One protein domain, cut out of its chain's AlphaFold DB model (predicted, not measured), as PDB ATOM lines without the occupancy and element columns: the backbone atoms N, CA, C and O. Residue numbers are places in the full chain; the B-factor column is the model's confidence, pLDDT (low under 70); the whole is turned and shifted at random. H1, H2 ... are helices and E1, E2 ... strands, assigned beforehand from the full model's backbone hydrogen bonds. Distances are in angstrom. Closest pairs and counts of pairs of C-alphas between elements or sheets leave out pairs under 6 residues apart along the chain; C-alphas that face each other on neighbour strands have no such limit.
ATOM      1  N   ILE A 100      -3.623 -17.784   2.166       33.56
ATOM      2  CA  ILE A 100      -2.433 -17.250   1.496       33.56
ATOM      3  C   ILE A 100      -2.851 -16.728   0.110       33.56
ATOM      4  O   ILE A 100      -3.277 -17.503  -0.742       33.56
ATOM      5  N   LEU A 101      -2.763 -15.408  -0.071       36.38
ATOM      6  CA  LEU A 101      -3.058 -14.662  -1.298       36.38
ATOM      7  C   LEU A 101      -1.792 -14.589  -2.163       36.38
ATOM      8  O   LEU A 101      -0.825 -13.938  -1.762       36.38
ATOM      9  N   THR A 102      -1.782 -15.212  -3.345       39.59
ATOM     10  CA  THR A 102      -0.696 -15.025  -4.323       39.59
ATOM     11  C   THR A 102      -1.203 -14.516  -5.674       39.59
ATOM     12  O   THR A 102      -2.345 -14.742  -6.077       39.59
ATOM     13  N   MET A 103      -0.358 -13.725  -6.336       41.66
ATOM     14  CA  MET A 103      -0.660 -12.896  -7.509       41.66
ATOM     15  C   MET A 103       0.039 -13.475  -8.742       41.66
ATOM     16  O   MET A 103       1.204 -13.830  -8.630       41.66
ATOM     17  N   VAL A 104      -0.607 -13.486  -9.914       39.41
ATOM     18  CA  VAL A 104       0.035 -13.810 -11.207       39.41
ATOM     19  C   VAL A 104      -0.129 -12.612 -12.145       39.41
ATOM     20  O   VAL A 104      -1.241 -12.296 -12.560       39.41
ATOM     21  N   GLY A 105       0.967 -11.925 -12.471       38.25
ATOM     22  CA  GLY A 105       0.988 -10.826 -13.441       38.25
ATOM     23  C   GLY A 105       2.366 -10.158 -13.526       38.25
ATOM     24  O   GLY A 105       3.119 -10.244 -12.561       38.25
ATOM     25  N   PRO A 106       2.709  -9.486 -14.647       38.97
ATOM     26  CA  PRO A 106       4.036  -8.908 -14.859       38.97
ATOM     27  C   PRO A 106       4.270  -7.733 -13.902       38.97
ATOM     28  O   PRO A 106       3.843  -6.595 -14.137       38.97
ATOM     29  N   VAL A 107       4.939  -8.022 -12.788       46.50
ATOM     30  CA  VAL A 107       5.334  -7.040 -11.777       46.50
ATOM     31  C   VAL A 107       6.570  -6.308 -12.293       46.50
ATOM     32  O   VAL A 107       7.529  -6.907 -12.776       46.50
ATOM     33  N   ARG A 108       6.571  -4.973 -12.213       41.72
ATOM     34  CA  ARG A 108       7.739  -4.173 -12.622       41.72
ATOM     35  C   ARG A 108       8.982  -4.662 -11.864       41.72
ATOM     36  O   ARG A 108       8.919  -4.724 -10.635       41.72
ATOM     37  N   THR A 117      13.145   1.734   6.298       51.47
ATOM     38  CA  THR A 117      12.575   2.952   5.718       51.47
ATOM     39  C   THR A 117      13.337   4.196   6.111       51.47
ATOM     40  O   THR A 117      13.452   4.579   7.276       51.47
ATOM     41  N   THR A 118      13.907   4.835   5.103       62.38
ATOM     42  CA  THR A 118      14.464   6.156   5.277       62.38
ATOM     43  C   THR A 118      13.314   7.107   5.600       62.38
ATOM     44  O   THR A 118      12.247   7.092   4.986       62.38
ATOM     45  N   THR A 119      13.518   8.037   6.529       70.19
ATOM     46  CA  THR A 119      12.516   9.081   6.809       70.19
ATOM     47  C   THR A 119      12.110   9.849   5.535       70.19
ATOM     48  O   THR A 119      11.043  10.464   5.471       70.19
ATOM     49  N   HIS A 120      12.969   9.838   4.511       73.56
ATOM     50  CA  HIS A 120      12.702  10.403   3.196       73.56
ATOM     51  C   HIS A 120      11.710   9.574   2.371       73.56
ATOM     52  O   HIS A 120      10.748  10.139   1.849       73.56
ATOM     53  N   GLY A 121      11.913   8.264   2.242       75.06
ATOM     54  CA  GLY A 121      11.043   7.443   1.414       75.06
ATOM     55  C   GLY A 121       9.665   7.245   2.045       75.06
ATOM     56  O   GLY A 121       8.679   7.355   1.321       75.06
ATOM     57  N   TYR A 122       9.553   7.108   3.373       79.19
ATOM     58  CA  TYR A 122       8.241   7.102   4.044       79.19
ATOM     59  C   TYR A 122       7.442   8.376   3.721       79.19
ATOM     60  O   TYR A 122       6.287   8.327   3.298       79.19
ATOM     61  N   ARG A 123       8.081   9.553   3.810       81.56
ATOM     62  CA  ARG A 123       7.446  10.827   3.422       81.56
ATOM     63  C   ARG A 123       7.066  10.887   1.947       81.56
ATOM     64  O   ARG A 123       6.101  11.568   1.613       81.56
ATOM     65  N   ARG A 124       7.838  10.248   1.065       84.00
ATOM     66  CA  ARG A 124       7.522  10.173  -0.363       84.00
ATOM     67  C   ARG A 124       6.287   9.308  -0.593       84.00
ATOM     68  O   ARG A 124       5.371   9.785  -1.246       84.00
ATOM     69  N   ALA A 125       6.240   8.118  -0.001       85.00
ATOM     70  CA  ALA A 125       5.117   7.196  -0.120       85.00
ATOM     71  C   ALA A 125       3.806   7.789   0.425       85.00
ATOM     72  O   ALA A 125       2.744   7.601  -0.159       85.00
ATOM     73  N   LEU A 126       3.876   8.603   1.483       86.88
ATOM     74  CA  LEU A 126       2.714   9.341   1.988       86.88
ATOM     75  C   LEU A 126       2.132  10.365   1.003       86.88
ATOM     76  O   LEU A 126       0.979  10.756   1.158       86.88
ATOM     77  N   LYS A 127       2.900  10.832   0.010       87.00
ATOM     78  CA  LYS A 127       2.381  11.754  -1.015       87.00
ATOM     79  C   LYS A 127       1.500  11.051  -2.042       87.00
ATOM     80  O   LYS A 127       0.701  11.726  -2.682       87.00
ATOM     81  N   ASP A 128       1.661   9.741  -2.204       86.56
ATOM     82  CA  ASP A 128       0.832   8.943  -3.104       86.56
ATOM     83  C   ASP A 128      -0.557   8.663  -2.511       86.56
ATOM     84  O   ASP A 128      -1.503   8.446  -3.260       86.56
ATOM     85  N   ILE A 129      -0.714   8.749  -1.187       88.25
ATOM     86  CA  ILE A 129      -2.013   8.623  -0.521       88.25
ATOM     87  C   ILE A 129      -2.766   9.956  -0.613       88.25
ATOM     88  O   ILE A 129      -2.262  11.005  -0.198       88.25
ATOM     89  N   ARG A 130      -4.008   9.928  -1.107       85.31
ATOM     90  CA  ARG A 130      -4.874  11.109  -1.162       85.31
ATOM     91  C   ARG A 130      -5.072  11.733   0.213       85.31
ATOM     92  O   ARG A 130      -5.619  11.135   1.137       85.31
ATOM     93  N   GLN A 131      -4.704  13.005   0.308       84.19
ATOM     94  CA  GLN A 131      -4.909  13.797   1.511       84.19
ATOM     95  C   GLN A 131      -6.346  14.330   1.576       84.19
ATOM     96  O   GLN A 131      -6.917  14.702   0.543       84.19
ATOM     97  N   GLU A 139     -14.569  14.002  10.640       86.00
ATOM     98  CA  GLU A 139     -14.479  12.540  10.691       86.00
ATOM     99  C   GLU A 139     -13.460  12.020   9.679       86.00
ATOM    100  O   GLU A 139     -12.586  11.233  10.035       86.00
ATOM    101  N   ASN A 140     -13.493  12.530   8.446       84.19
ATOM    102  CA  ASN A 140     -12.568  12.122   7.391       84.19
ATOM    103  C   ASN A 140     -11.122  12.508   7.730       84.19
ATOM    104  O   ASN A 140     -10.194  11.723   7.528       84.19
ATOM    105  N   ARG A 141     -10.912  13.697   8.311       86.75
ATOM    106  CA  ARG A 141      -9.583  14.122   8.789       86.75
ATOM    107  C   ARG A 141      -9.093  13.250   9.946       86.75
ATOM    108  O   ARG A 141      -7.919  12.883   9.978       86.75
ATOM    109  N   LYS A 142      -9.984  12.903  10.881       90.44
ATOM    110  CA  LYS A 142      -9.686  12.001  12.000       90.44
ATOM    111  C   LYS A 142      -9.337  10.597  11.499       90.44
ATOM    112  O   LYS A 142      -8.352  10.030  11.964       90.44
ATOM    113  N   GLY A 143     -10.090  10.076  10.532       87.94
ATOM    114  CA  GLY A 143      -9.837   8.791   9.881       87.94
ATOM    115  C   GLY A 143      -8.471   8.752   9.199       87.94
ATOM    116  O   GLY A 143      -7.688   7.843   9.455       87.94
ATOM    117  N   TYR A 144      -8.130   9.787   8.424       87.62
ATOM    118  CA  TYR A 144      -6.809   9.905   7.800       87.62
ATOM    119  C   TYR A 144      -5.676   9.976   8.836       87.62
ATOM    120  O   TYR A 144      -4.674   9.278   8.713       87.62
ATOM    121  N   LYS A 145      -5.837  10.767   9.906       88.88
ATOM    122  CA  LYS A 145      -4.837  10.839  10.983       88.88
ATOM    123  C   LYS A 145      -4.647   9.488  11.681       88.88
ATOM    124  O   LYS A 145      -3.517   9.138  12.005       88.88
ATOM    125  N   LYS A 146      -5.733   8.737  11.891       92.00
ATOM    126  CA  LYS A 146      -5.684   7.379  12.446       92.00
ATOM    127  C   LYS A 146      -4.916   6.434  11.518       92.00
ATOM    128  O   LYS A 146      -3.986   5.783  11.972       92.00
ATOM    129  N   LEU A 147      -5.237   6.445  10.223       89.12
ATOM    130  CA  LEU A 147      -4.540   5.660   9.204       89.12
ATOM    131  C   LEU A 147      -3.023   5.919   9.216       89.12
ATOM    132  O   LEU A 147      -2.243   4.973   9.213       89.12
ATOM    133  N   LEU A 148      -2.597   7.186   9.278       88.62
ATOM    134  CA  LEU A 148      -1.173   7.536   9.336       88.62
ATOM    135  C   LEU A 148      -0.463   6.984  10.577       88.62
ATOM    136  O   LEU A 148       0.695   6.579  10.491       88.62
ATOM    137  N   GLU A 149      -1.134   7.000  11.725       88.69
ATOM    138  CA  GLU A 149      -0.575   6.480  12.972       88.69
ATOM    139  C   GLU A 149      -0.456   4.952  12.937       88.69
ATOM    140  O   GLU A 149       0.561   4.403  13.358       88.69
ATOM    141  N   ASP A 150      -1.457   4.268  12.381       90.31
ATOM    142  CA  ASP A 150      -1.439   2.812  12.217       90.31
ATOM    143  C   ASP A 150      -0.297   2.378  11.279       90.31
ATOM    144  O   ASP A 150       0.454   1.454  11.597       90.31
ATOM    145  N   LEU A 151      -0.094   3.104  10.174       88.94
ATOM    146  CA  LEU A 151       1.021   2.870   9.248       88.94
ATOM    147  C   LEU A 151       2.381   3.121   9.906       88.94
ATOM    148  O   LEU A 151       3.306   2.333   9.728       88.94
ATOM    149  N   ARG A 152       2.503   4.171  10.722       87.19
ATOM    150  CA  ARG A 152       3.741   4.451  11.458       87.19
ATOM    151  C   ARG A 152       4.074   3.343  12.456       87.19
ATOM    152  O   ARG A 152       5.208   2.877  12.495       87.19
ATOM    153  N   LYS A 153       3.091   2.895  13.240       87.44
ATOM    154  CA  LYS A 153       3.274   1.786  14.191       87.44
ATOM    155  C   LYS A 153       3.685   0.505  13.480       87.44
ATOM    156  O   LYS A 153       4.534  -0.228  13.984       87.44
ATOM    157  N   ARG A 154       3.101   0.239  12.310       86.88
ATOM    158  CA  ARG A 154       3.489  -0.889  11.468       86.88
ATOM    159  C   ARG A 154       4.964  -0.809  11.063       86.88
ATOM    160  O   ARG A 154       5.681  -1.785  11.257       86.88
ATOM    161  N   GLU A 155       5.421   0.329  10.546       82.50
ATOM    162  CA  GLU A 155       6.828   0.549  10.171       82.50
ATOM    163  C   GLU A 155       7.783   0.355  11.362       82.50
ATOM    164  O   GLU A 155       8.794  -0.349  11.267       82.50
ATOM    165  N   ASP A 156       7.429   0.905  12.526       81.81
ATOM    166  CA  ASP A 156       8.202   0.739  13.762       81.81
ATOM    167  C   ASP A 156       8.258  -0.733  14.216       81.81
ATOM    168  O   ASP A 156       9.240  -1.171  14.815       81.81
ATOM    169  N   ASN A 157       7.222  -1.525  13.936       82.12
ATOM    170  CA  ASN A 157       7.218  -2.962  14.215       82.12
ATOM    171  C   ASN A 157       8.059  -3.745  13.198       82.12
ATOM    172  O   ASN A 157       8.811  -4.641  13.585       82.12
ATOM    173  N   LEU A 158       7.995  -3.377  11.917       77.00
ATOM    174  CA  LEU A 158       8.768  -4.014  10.854       77.00
ATOM    175  C   LEU A 158      10.280  -3.824  11.060       77.00
ATOM    176  O   LEU A 158      11.064  -4.758  10.896       77.00
ATOM    177  N   THR A 159      10.696  -2.635  11.497       68.06
ATOM    178  CA  THR A 159      12.103  -2.332  11.810       68.06
ATOM    179  C   THR A 159      12.633  -3.113  13.018       68.06
ATOM    180  O   THR A 159      13.800  -3.515  13.020       68.06
ATOM    181  N   LYS A 160      11.785  -3.403  14.014       65.81
ATOM    182  CA  LYS A 160      12.143  -4.230  15.182       65.81
ATOM    183  C   LYS A 160      12.319  -5.713  14.837       65.81
ATOM    184  O   LYS A 160      13.094  -6.391  15.501       65.81
ATOM    185  N   GLU A 177       5.711 -13.558  -7.015       64.69
ATOM    186  CA  GLU A 177       4.390 -13.394  -6.415       64.69
ATOM    187  C   GLU A 177       4.536 -12.774  -5.014       64.69
ATOM    188  O   GLU A 177       5.235 -13.310  -4.149       64.69
ATOM    189  N   TYR A 178       3.857 -11.651  -4.765       75.69
ATOM    190  CA  TYR A 178       3.881 -10.961  -3.472       75.69
ATOM    191  C   TYR A 178       2.487 -10.905  -2.842       75.69
ATOM    192  O   TYR A 178       1.489 -10.668  -3.521       75.69
ATOM    193  N   GLU A 179       2.428 -11.081  -1.521       76.94
ATOM    194  CA  GLU A 179       1.179 -11.010  -0.760       76.94
ATOM    195  C   GLU A 179       0.783  -9.545  -0.508       76.94
ATOM    196  O   GLU A 179       1.564  -8.741   0.026       76.94
ATOM    197  N   VAL A 180      -0.451  -9.200  -0.878       85.12
ATOM    198  CA  VAL A 180      -1.034  -7.884  -0.608       85.12
ATOM    199  C   VAL A 180      -1.452  -7.815   0.849       85.12
ATOM    200  O   VAL A 180      -2.192  -8.659   1.339       85.12
ATOM    201  N   GLU A 181      -1.010  -6.775   1.540       87.81
ATOM    202  CA  GLU A 181      -1.474  -6.523   2.896       87.81
ATOM    203  C   GLU A 181      -2.705  -5.623   2.906       87.81
ATOM    204  O   GLU A 181      -3.687  -5.919   3.578       87.81
ATOM    205  N   ARG A 182      -2.627  -4.476   2.219       90.00
ATOM    206  CA  ARG A 182      -3.685  -3.466   2.264       90.00
ATOM    207  C   ARG A 182      -3.652  -2.549   1.052       90.00
ATOM    208  O   ARG A 182      -2.592  -2.091   0.629       90.00
ATOM    209  N   VAL A 183      -4.833  -2.184   0.565       91.38
ATOM    210  CA  VAL A 183      -5.006  -1.088  -0.393       91.38
ATOM    211  C   VAL A 183      -5.099   0.241   0.362       91.38
ATOM    212  O   VAL A 183      -5.934   0.419   1.250       91.38
ATOM    213  N   LEU A 184      -4.214   1.179   0.026       90.62
ATOM    214  CA  LEU A 184      -4.120   2.490   0.672       90.62
ATOM    215  C   LEU A 184      -4.904   3.566  -0.077       90.62
ATOM    216  O   LEU A 184      -5.498   4.443   0.550       90.62
ATOM    217  N   ASP A 185      -4.893   3.520  -1.410       91.94
ATOM    218  CA  ASP A 185      -5.616   4.479  -2.241       91.94
ATOM    219  C   ASP A 185      -5.967   3.904  -3.623       91.94
ATOM    220  O   ASP A 185      -5.448   2.870  -4.035       91.94
ATOM    221  N   SER A 186      -6.837   4.590  -4.359       92.19
ATOM    222  CA  SER A 186      -7.259   4.250  -5.717       92.19
ATOM    223  C   SER A 186      -7.318   5.504  -6.583       92.19
ATOM    224  O   SER A 186      -7.692   6.596  -6.139       92.19
ATOM    225  N   ARG A 187      -6.938   5.373  -7.853       90.88
ATOM    226  CA  ARG A 187      -7.008   6.461  -8.832       90.88
ATOM    227  C   ARG A 187      -7.263   5.924 -10.228       90.88
ATOM    228  O   ARG A 187      -6.856   4.817 -10.559       90.88
ATOM    229  N   ILE A 188      -7.858   6.758 -11.070       88.88
ATOM    230  CA  ILE A 188      -7.960   6.491 -12.505       88.88
ATOM    231  C   ILE A 188      -6.846   7.278 -13.195       88.88
ATOM    232  O   ILE A 188      -6.766   8.498 -13.058       88.88
ATOM    233  N   SER A 189      -5.965   6.581 -13.910       86.69
ATOM    234  CA  SER A 189      -4.866   7.172 -14.677       86.69
ATOM    235  C   SER A 189      -4.889   6.591 -16.084       86.69
ATOM    236  O   SER A 189      -4.902   5.377 -16.245       86.69
ATOM    237  N   ASN A 190      -4.920   7.457 -17.101       84.62
ATOM    238  CA  ASN A 190      -5.020   7.070 -18.516       84.62
ATOM    239  C   ASN A 190      -6.218   6.148 -18.826       84.62
ATOM    240  O   ASN A 190      -6.115   5.253 -19.653       84.62
ATOM    241  N   GLY A 191      -7.349   6.354 -18.142       85.12
ATOM    242  CA  GLY A 191      -8.558   5.535 -18.308       85.12
ATOM    243  C   GLY A 191      -8.538   4.198 -17.561       85.12
ATOM    244  O   GLY A 191      -9.549   3.507 -17.545       85.12
ATOM    245  N   GLU A 192      -7.436   3.861 -16.893       88.31
ATOM    246  CA  GLU A 192      -7.270   2.606 -16.167       88.31
ATOM    247  C   GLU A 192      -7.328   2.833 -14.649       88.31
ATOM    248  O   GLU A 192      -6.720   3.773 -14.119       88.31
ATOM    249  N   LEU A 193      -8.059   1.966 -13.944       89.44
ATOM    250  CA  LEU A 193      -8.137   1.973 -12.485       89.44
ATOM    251  C   LEU A 193      -6.877   1.340 -11.884       89.44
ATOM    252  O   LEU A 193      -6.539   0.194 -12.183       89.44
ATOM    253  N   LYS A 194      -6.202   2.098 -11.019       91.50
ATOM    254  CA  LYS A 194      -4.988   1.682 -10.311       91.50
ATOM    255  C   LYS A 194      -5.163   1.840  -8.814       91.50
ATOM    256  O   LYS A 194      -5.763   2.812  -8.354       91.50
ATOM    257  N   PHE A 195      -4.561   0.927  -8.076       90.69
ATOM    258  CA  PHE A 195      -4.583   0.865  -6.625       90.69
ATOM    259  C   PHE A 195      -3.181   1.061  -6.074       90.69
ATOM    260  O   PHE A 195      -2.218   0.541  -6.631       90.69
ATOM    261  N   TYR A 196      -3.063   1.829  -4.999       93.44
ATOM    262  CA  TYR A 196      -1.821   1.983  -4.263       93.44
ATOM    263  C   TYR A 196      -1.749   0.899  -3.194       93.44
ATOM    264  O   TYR A 196      -2.497   0.930  -2.214       93.44
ATOM    265  N   VAL A 197      -0.890  -0.084  -3.431       90.69
ATOM    266  CA  VAL A 197      -0.848  -1.349  -2.700       90.69
ATOM    267  C   VAL A 197       0.313  -1.343  -1.719       90.69
ATOM    268  O   VAL A 197       1.449  -1.047  -2.093       90.69
ATOM    269  N   LEU A 198       0.020  -1.688  -0.467       89.38
ATOM    270  CA  LEU A 198       1.015  -2.006   0.544       89.38
ATOM    271  C   LEU A 198       1.258  -3.519   0.561       89.38
ATOM    272  O   LEU A 198       0.319  -4.307   0.693       89.38
ATOM    273  N   TRP A 199       2.525  -3.904   0.438       87.62
ATOM    274  CA  TRP A 199       2.958  -5.296   0.370       87.62
ATOM    275  C   TRP A 199       3.308  -5.837   1.758       87.62
ATOM    276  O   TRP A 199       3.932  -5.156   2.577       87.62
ATOM    277  N   LYS A 200       2.939  -7.089   2.032       81.44
ATOM    278  CA  LYS A 200       3.172  -7.704   3.341       81.44
ATOM    279  C   LYS A 200       4.662  -7.949   3.579       81.44
ATOM    280  O   LYS A 200       5.348  -8.531   2.752       81.44
ATOM    281  N   GLY A 201       5.161  -7.524   4.741       78.56
ATOM    282  CA  GLY A 201       6.573  -7.691   5.114       78.56
ATOM    283  C   GLY A 201       7.523  -6.700   4.435       78.56
ATOM    284  O   GLY A 201       8.707  -6.672   4.768       78.56
ATOM    285  N   PHE A 202       7.001  -5.852   3.552       82.38
ATOM    286  CA  PHE A 202       7.732  -4.754   2.952       82.38
ATOM    287  C   PHE A 202       7.319  -3.438   3.580       82.38
ATOM    288  O   PHE A 202       6.293  -3.311   4.255       82.38
ATOM    289  N   SER A 203       8.168  -2.448   3.358       84.69
ATOM    290  CA  SER A 203       7.900  -1.118   3.846       84.69
ATOM    291  C   SER A 203       7.028  -0.302   2.904       84.69
ATOM    292  O   SER A 203       6.905  -0.591   1.716       84.69
ATOM    293  N   MET A 204       6.488   0.796   3.421       85.44
ATOM    294  CA  MET A 204       5.696   1.744   2.654       85.44
ATOM    295  C   MET A 204       6.476   2.372   1.493       85.44
ATOM    296  O   MET A 204       5.880   2.752   0.491       85.44
ATOM    297  N   GLU A 205       7.806   2.460   1.582       84.19
ATOM    298  CA  GLU A 205       8.646   2.914   0.461       84.19
ATOM    299  C   GLU A 205       8.526   2.014  -0.766       84.19
ATOM    300  O   GLU A 205       8.745   2.450  -1.901       84.19
ATOM    301  N   GLU A 206       8.187   0.753  -0.532       83.81
ATOM    302  CA  GLU A 206       8.054  -0.251  -1.565       83.81
ATOM    303  C   GLU A 206       6.621  -0.393  -2.081       83.81
ATOM    304  O   GLU A 206       6.421  -1.103  -3.066       83.81
ATOM    305  N   ALA A 207       5.656   0.338  -1.518       87.94
ATOM    306  CA  ALA A 207       4.302   0.399  -2.053       87.94
ATOM    307  C   ALA A 207       4.293   0.884  -3.517       87.94
ATOM    308  O   ALA A 207       5.129   1.692  -3.948       87.94
ATOM    309  N   THR A 208       3.374   0.349  -4.317       89.69
ATOM    310  CA  THR A 208       3.296   0.614  -5.762       89.69
ATOM    311  C   THR A 208       1.873   0.824  -6.241       89.69
ATOM    312  O   THR A 208       0.906   0.421  -5.604       89.69
ATOM    313  N   TRP A 209       1.754   1.498  -7.388       91.38
ATOM    314  CA  TRP A 209       0.498   1.631  -8.114       91.38
ATOM    315  C   TRP A 209       0.318   0.453  -9.074       91.38
ATOM    316  O   TRP A 209       0.945   0.440 -10.139       91.38
ATOM    317  N   GLU A 210      -0.568  -0.468  -8.712       89.31
ATOM    318  CA  GLU A 210      -0.898  -1.667  -9.481       89.31
ATOM    319  C   GLU A 210      -2.249  -1.520 -10.199       89.31
ATOM    320  O   GLU A 210      -3.181  -0.929  -9.645       89.31
ATOM    321  N   PRO A 211      -2.381  -2.002 -11.444       89.31
ATOM    322  CA  PRO A 211      -3.661  -2.046 -12.144       89.31
ATOM    323  C   PRO A 211      -4.621  -3.043 -11.483       89.31
ATOM    324  O   PRO A 211      -4.197  -3.979 -10.804       89.31
ATOM    325  N   ARG A 212      -5.928  -2.868 -11.720       85.94
ATOM    326  CA  ARG A 212      -6.961  -3.797 -11.222       85.94
ATOM    327  C   ARG A 212      -6.672  -5.250 -11.603       85.94
ATOM    328  O   ARG A 212      -6.858  -6.109 -10.751       85.94
ATOM    329  N   SER A 213      -6.186  -5.477 -12.825       84.56
ATOM    330  CA  SER A 213      -5.860  -6.803 -13.362       84.56
ATOM    331  C   SER A 213      -4.817  -7.548 -12.534       84.56
ATOM    332  O   SER A 213      -4.872  -8.765 -12.426       84.56
ATOM    333  N   ASN A 214      -3.874  -6.831 -11.917       82.75
ATOM    334  CA  ASN A 214      -2.870  -7.478 -11.077       82.75
ATOM    335  C   ASN A 214      -3.518  -8.001  -9.788       82.75
ATOM    336  O   ASN A 214      -3.106  -9.033  -9.284       82.75
ATOM    337  N   LEU A 215      -4.556  -7.329  -9.282       81.00
ATOM    338  CA  LEU A 215      -5.216  -7.625  -8.007       81.00
ATOM    339  C   LEU A 215      -6.449  -8.531  -8.149       81.00
ATOM    340  O   LEU A 215      -7.295  -8.574  -7.253       81.00
ATOM    341  N   ASP A 216      -6.598  -9.247  -9.262       76.06
ATOM    342  CA  ASP A 216      -7.752 -10.129  -9.483       76.06
ATOM    343  C   ASP A 216      -7.813 -11.274  -8.465       76.06
ATOM    344  O   ASP A 216      -8.900 -11.630  -8.019       76.06
ATOM    345  N   ASN A 217      -6.661 -11.740  -7.975       74.31
ATOM    346  CA  ASN A 217      -6.580 -12.739  -6.903       74.31
ATOM    347  C   ASN A 217      -6.783 -12.149  -5.497       74.31
ATOM    348  O   ASN A 217      -6.805 -12.888  -4.521       74.31
ATOM    349  N   SER A 218      -6.888 -10.825  -5.368       80.12
ATOM    350  CA  SER A 218      -6.956 -10.092  -4.097       80.12
ATOM    351  C   SER A 218      -8.195  -9.196  -4.054       80.12
ATOM    352  O   SER A 218      -8.122  -8.003  -3.763       80.12
ATOM    353  N   THR A 219      -9.361  -9.761  -4.373       80.75
ATOM    354  CA  THR A 219     -10.626  -9.010  -4.359       80.75
ATOM    355  C   THR A 219     -11.050  -8.613  -2.950       80.75
ATOM    356  O   THR A 219     -11.552  -7.512  -2.761       80.75
ATOM    357  N   GLU A 220     -10.763  -9.445  -1.946       85.94
ATOM    358  CA  GLU A 220     -11.157  -9.207  -0.551       85.94
ATOM    359  C   GLU A 220     -10.601  -7.884   0.002       85.94
ATOM    360  O   GLU A 220     -11.329  -7.096   0.605       85.94
ATOM    361  N   VAL A 221      -9.325  -7.586  -0.267       86.50
ATOM    362  CA  VAL A 221      -8.675  -6.336   0.179       86.50
ATOM    363  C   VAL A 221      -9.181  -5.105  -0.575       86.50
ATOM    364  O   VAL A 221      -9.137  -3.990  -0.050       86.50
ATOM    365  N   ILE A 222      -9.663  -5.289  -1.807       86.19
ATOM    366  CA  ILE A 222     -10.298  -4.228  -2.594       86.19
ATOM    367  C   ILE A 222     -11.688  -3.932  -2.027       86.19
ATOM    368  O   ILE A 222     -12.042  -2.763  -1.855       86.19
ATOM    369  N   ASP A 223     -12.449  -4.974  -1.700       87.12
ATOM    370  CA  ASP A 223     -13.782  -4.847  -1.122       87.12
ATOM    371  C   ASP A 223     -13.713  -4.163   0.247       87.12
ATOM    372  O   ASP A 223     -14.434  -3.196   0.484       87.12
ATOM    373  N   GLU A 224     -12.780  -4.566   1.118       88.00
ATOM    374  CA  GLU A 224     -12.540  -3.894   2.403       88.00
ATOM    375  C   GLU A 224     -12.220  -2.402   2.215       88.00
ATOM    376  O   GLU A 224     -12.740  -1.535   2.928       88.00
ATOM    377  N   TYR A 225     -11.397  -2.080   1.217       88.25
ATOM    378  CA  TYR A 225     -11.044  -0.702   0.906       88.25
ATOM    379  C   TYR A 225     -12.252   0.122   0.445       88.25
ATOM    380  O   TYR A 225     -12.449   1.237   0.934       88.25
ATOM    381  N   PHE A 226     -13.089  -0.401  -0.455       87.94
ATOM    382  CA  PHE A 226     -14.272   0.323  -0.924       87.94
ATOM    383  C   PHE A 226     -15.410   0.354   0.096       87.94
ATOM    384  O   PHE A 226     -16.175   1.314   0.095       87.94
ATOM    385  N   LEU A 227     -15.490  -0.610   1.015       87.88
ATOM    386  CA  LEU A 227     -16.386  -0.532   2.172       87.88
ATOM    387  C   LEU A 227     -16.016   0.646   3.083       87.88
ATOM    388  O   LEU A 227     -16.894   1.366   3.558       87.88
ATOM    389  N   ALA A 228     -14.720   0.873   3.309       84.19
ATOM    390  CA  ALA A 228     -14.248   2.011   4.095       84.19
ATOM    391  C   ALA A 228     -14.326   3.344   3.330       84.19
ATOM    392  O   ALA A 228     -14.537   4.398   3.937       84.19
ATOM    393  N   TYR A 229     -14.140   3.310   2.007       84.56
ATOM    394  CA  TYR A 229     -14.047   4.500   1.163       84.56
ATOM    395  C   TYR A 229     -14.858   4.373  -0.142       84.56
ATOM    396  O   TYR A 229     -14.283   4.395  -1.236       84.56
ATOM    397  N   PRO A 230     -16.200   4.312  -0.068       85.12
ATOM    398  CA  PRO A 230     -17.047   4.021  -1.232       85.12
ATOM    399  C   PRO A 230     -17.012   5.111  -2.314       85.12
ATOM    400  O   PRO A 230     -17.208   4.821  -3.492       85.12
ATOM    401  N   GLY A 231     -16.715   6.360  -1.935       84.38
ATOM    402  CA  GLY A 231     -16.624   7.504  -2.852       84.38
ATOM    403  C   GLY A 231     -15.296   7.630  -3.607       84.38
ATOM    404  O   GLY A 231     -15.095   8.602  -4.340       84.38
ATOM    405  N   ASN A 232     -14.356   6.703  -3.411       88.06
ATOM    406  CA  ASN A 232     -13.094   6.720  -4.139       88.06
ATOM    407  C   ASN A 232     -13.251   6.164  -5.570       88.06
ATOM    408  O   ASN A 232     -14.183   5.411  -5.837       88.06
ATOM    409  N   PRO A 233     -12.371   6.543  -6.520       86.81
ATOM    410  CA  PRO A 233     -12.473   6.105  -7.910       86.81
ATOM    411  C   PRO A 233     -12.551   4.581  -8.037       86.81
ATOM    412  O   PRO A 233     -11.705   3.877  -7.498       86.81
ATOM    413  N   GLY A 234     -13.551   4.084  -8.767       84.00
ATOM    414  CA  GLY A 234     -13.816   2.647  -8.907       84.00
ATOM    415  C   GLY A 234     -14.713   2.048  -7.817       84.00
ATOM    416  O   GLY A 234     -15.097   0.892  -7.947       84.00
ATOM    417  N   GLY A 235     -15.068   2.823  -6.787       84.69
ATOM    418  CA  GLY A 235     -16.013   2.427  -5.748       84.69
ATOM    419  C   GLY A 235     -17.481   2.636  -6.148       84.69
ATOM    420  O   GLY A 235     -17.763   3.329  -7.133       84.69
ATOM    421  N   PRO A 236     -18.427   2.069  -5.379       81.44
ATOM    422  CA  PRO A 236     -19.857   2.081  -5.702       81.44
ATOM    423  C   PRO A 236     -20.466   3.492  -5.757       81.44
ATOM    424  O   PRO A 236     -21.340   3.747  -6.584       81.44
ATOM    425  N   ASP A 237     -19.963   4.437  -4.954       81.00
ATOM    426  CA  ASP A 237     -20.497   5.807  -4.889       81.00
ATOM    427  C   ASP A 237     -19.775   6.784  -5.832       81.00
ATOM    428  O   ASP A 237     -20.160   7.953  -5.946       81.00
ATOM    429  N   ALA A 238     -18.733   6.339  -6.544       72.50
ATOM    430  CA  ALA A 238     -17.890   7.209  -7.368       72.50
ATOM    431  C   ALA A 238     -18.666   7.937  -8.487       72.50
ATOM    432  O   ALA A 238     -18.270   9.023  -8.920       72.50
ATOM    433  N   THR A 239     -19.774   7.358  -8.959       61.53
ATOM    434  CA  THR A 239     -20.624   7.898 -10.034       61.53
ATOM    435  C   THR A 239     -21.825   8.699  -9.535       61.53
ATOM    436  O   THR A 239     -22.395   9.464 -10.309       61.53
ATOM    437  N   VAL A 240     -22.201   8.575  -8.259       59.34
ATOM    438  CA  VAL A 240     -23.463   9.119  -7.722       59.34
ATOM    439  C   VAL A 240     -23.418  10.649  -7.559       59.34
ATOM    440  O   VAL A 240     -24.451  11.311  -7.562       59.34
ATOM    441  N   GLY A 241     -22.222  11.245  -7.491       49.53
ATOM    442  CA  GLY A 241     -22.036  12.680  -7.230       49.53
ATOM    443  C   GLY A 241     -21.518  13.536  -8.390       49.53
ATOM    444  O   GLY A 241     -21.211  14.707  -8.161       49.53
TER     445      GLY A 241
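AT A GLANCE: This is residues 100 to 108, 117 to 131, 139 to 160 and 177 to 241 of the 252 residues of the protein "Chromo domain-containing protein" of Pseudogymnoascus sp. VKM F-4515 (FW-2607) (UniProt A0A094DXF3). A small, strongly twisted sheet of three strands, E1, E2 and E3, is the middle of the model, with H4 packed across its edge strand E1. The long helix H2 and the shorter H1 are set off from that sheet, while the short H3 stands beside the strands. The printed part has 111 residues, with four named helices and three named strands in the order H1, H2, E1, E2, E3, H3, H4. The sheet runs E1, E2, E3, antiparallel throughout, and the class is mixed, helices and strands. The whole is compact, with a radius of gyration of the C-alphas of 14.1 A and spans of 42 by 37 by 26 A.

HOW THE PARTS SIT: H1, residues 119 to 125, and H2, residues 139 to 160, are apart. E1, residues 180 to 189, E2, residues 192 to 199, and E3, residues 208 to 211, form a meander, each strand the antiparallel neighbour of the one before. Neither H1 nor H2 is on this sheet. E1 bends by 69 degrees at residue 184. E1 and E2 are a hairpin at 155 degrees, with N 184 and O 196 2.8 A apart and N 189 and O 192 2.9 A apart, within hydrogen-bond range. E2 and E3 are a hairpin at 139 degrees, with N 195 and O 210 2.8 A apart, within hydrogen-bond range. H3, residues 212 to 215, stands at the sheet's level, its height over the sheet being 2.3 A; its closest C-alphas to E2 are those of Arg 212 and Lys 194, 5.9 A apart. H4, residues 219 to 228, is on the sheet at a height of 8.9 A. It lies over E1 and runs across the strands, at 72 degrees to E1 on the local plane; the closest C-alphas of the two are those of Arg 182 and Val 221, 6.1 A apart. H3 and H4 meet only through their link. Every O i to N i+4 pair is within hydrogen-bond range in H2 and H4; in H1 2 of 3 are, and H3 is too short for such a pair.

IN THESE COORDINATES: H1 begins at C-alpha 119 (12.516, 9.081, 6.809). H2 is 31.8 A long, E1 and E2 are 21.0 A each, and H4 is 14.4 A. E1 begins at C-alpha 180 (-1.034, -7.884, -0.608), and H4 ends at C-alpha 228 (-14.248, 2.011, 4.095).

THE WHOLE: The two C-alphas farthest apart are those of Lys 160 and Val 240, 44.4 A. Residues 109 to 116, 132 to 138 and 161 to 176 are not printed, with gaps of 20.3, 13.3 and 24.7 A between the C-alphas across them. Of the links that are printed whole, E2 to E3 is short and the others are tight. Residues 229 to 241 hold no named element. The mean pLDDT of the printed part is 79.9, and 17 residues are under 70, among them residues 100 to 108 and 239 to 241.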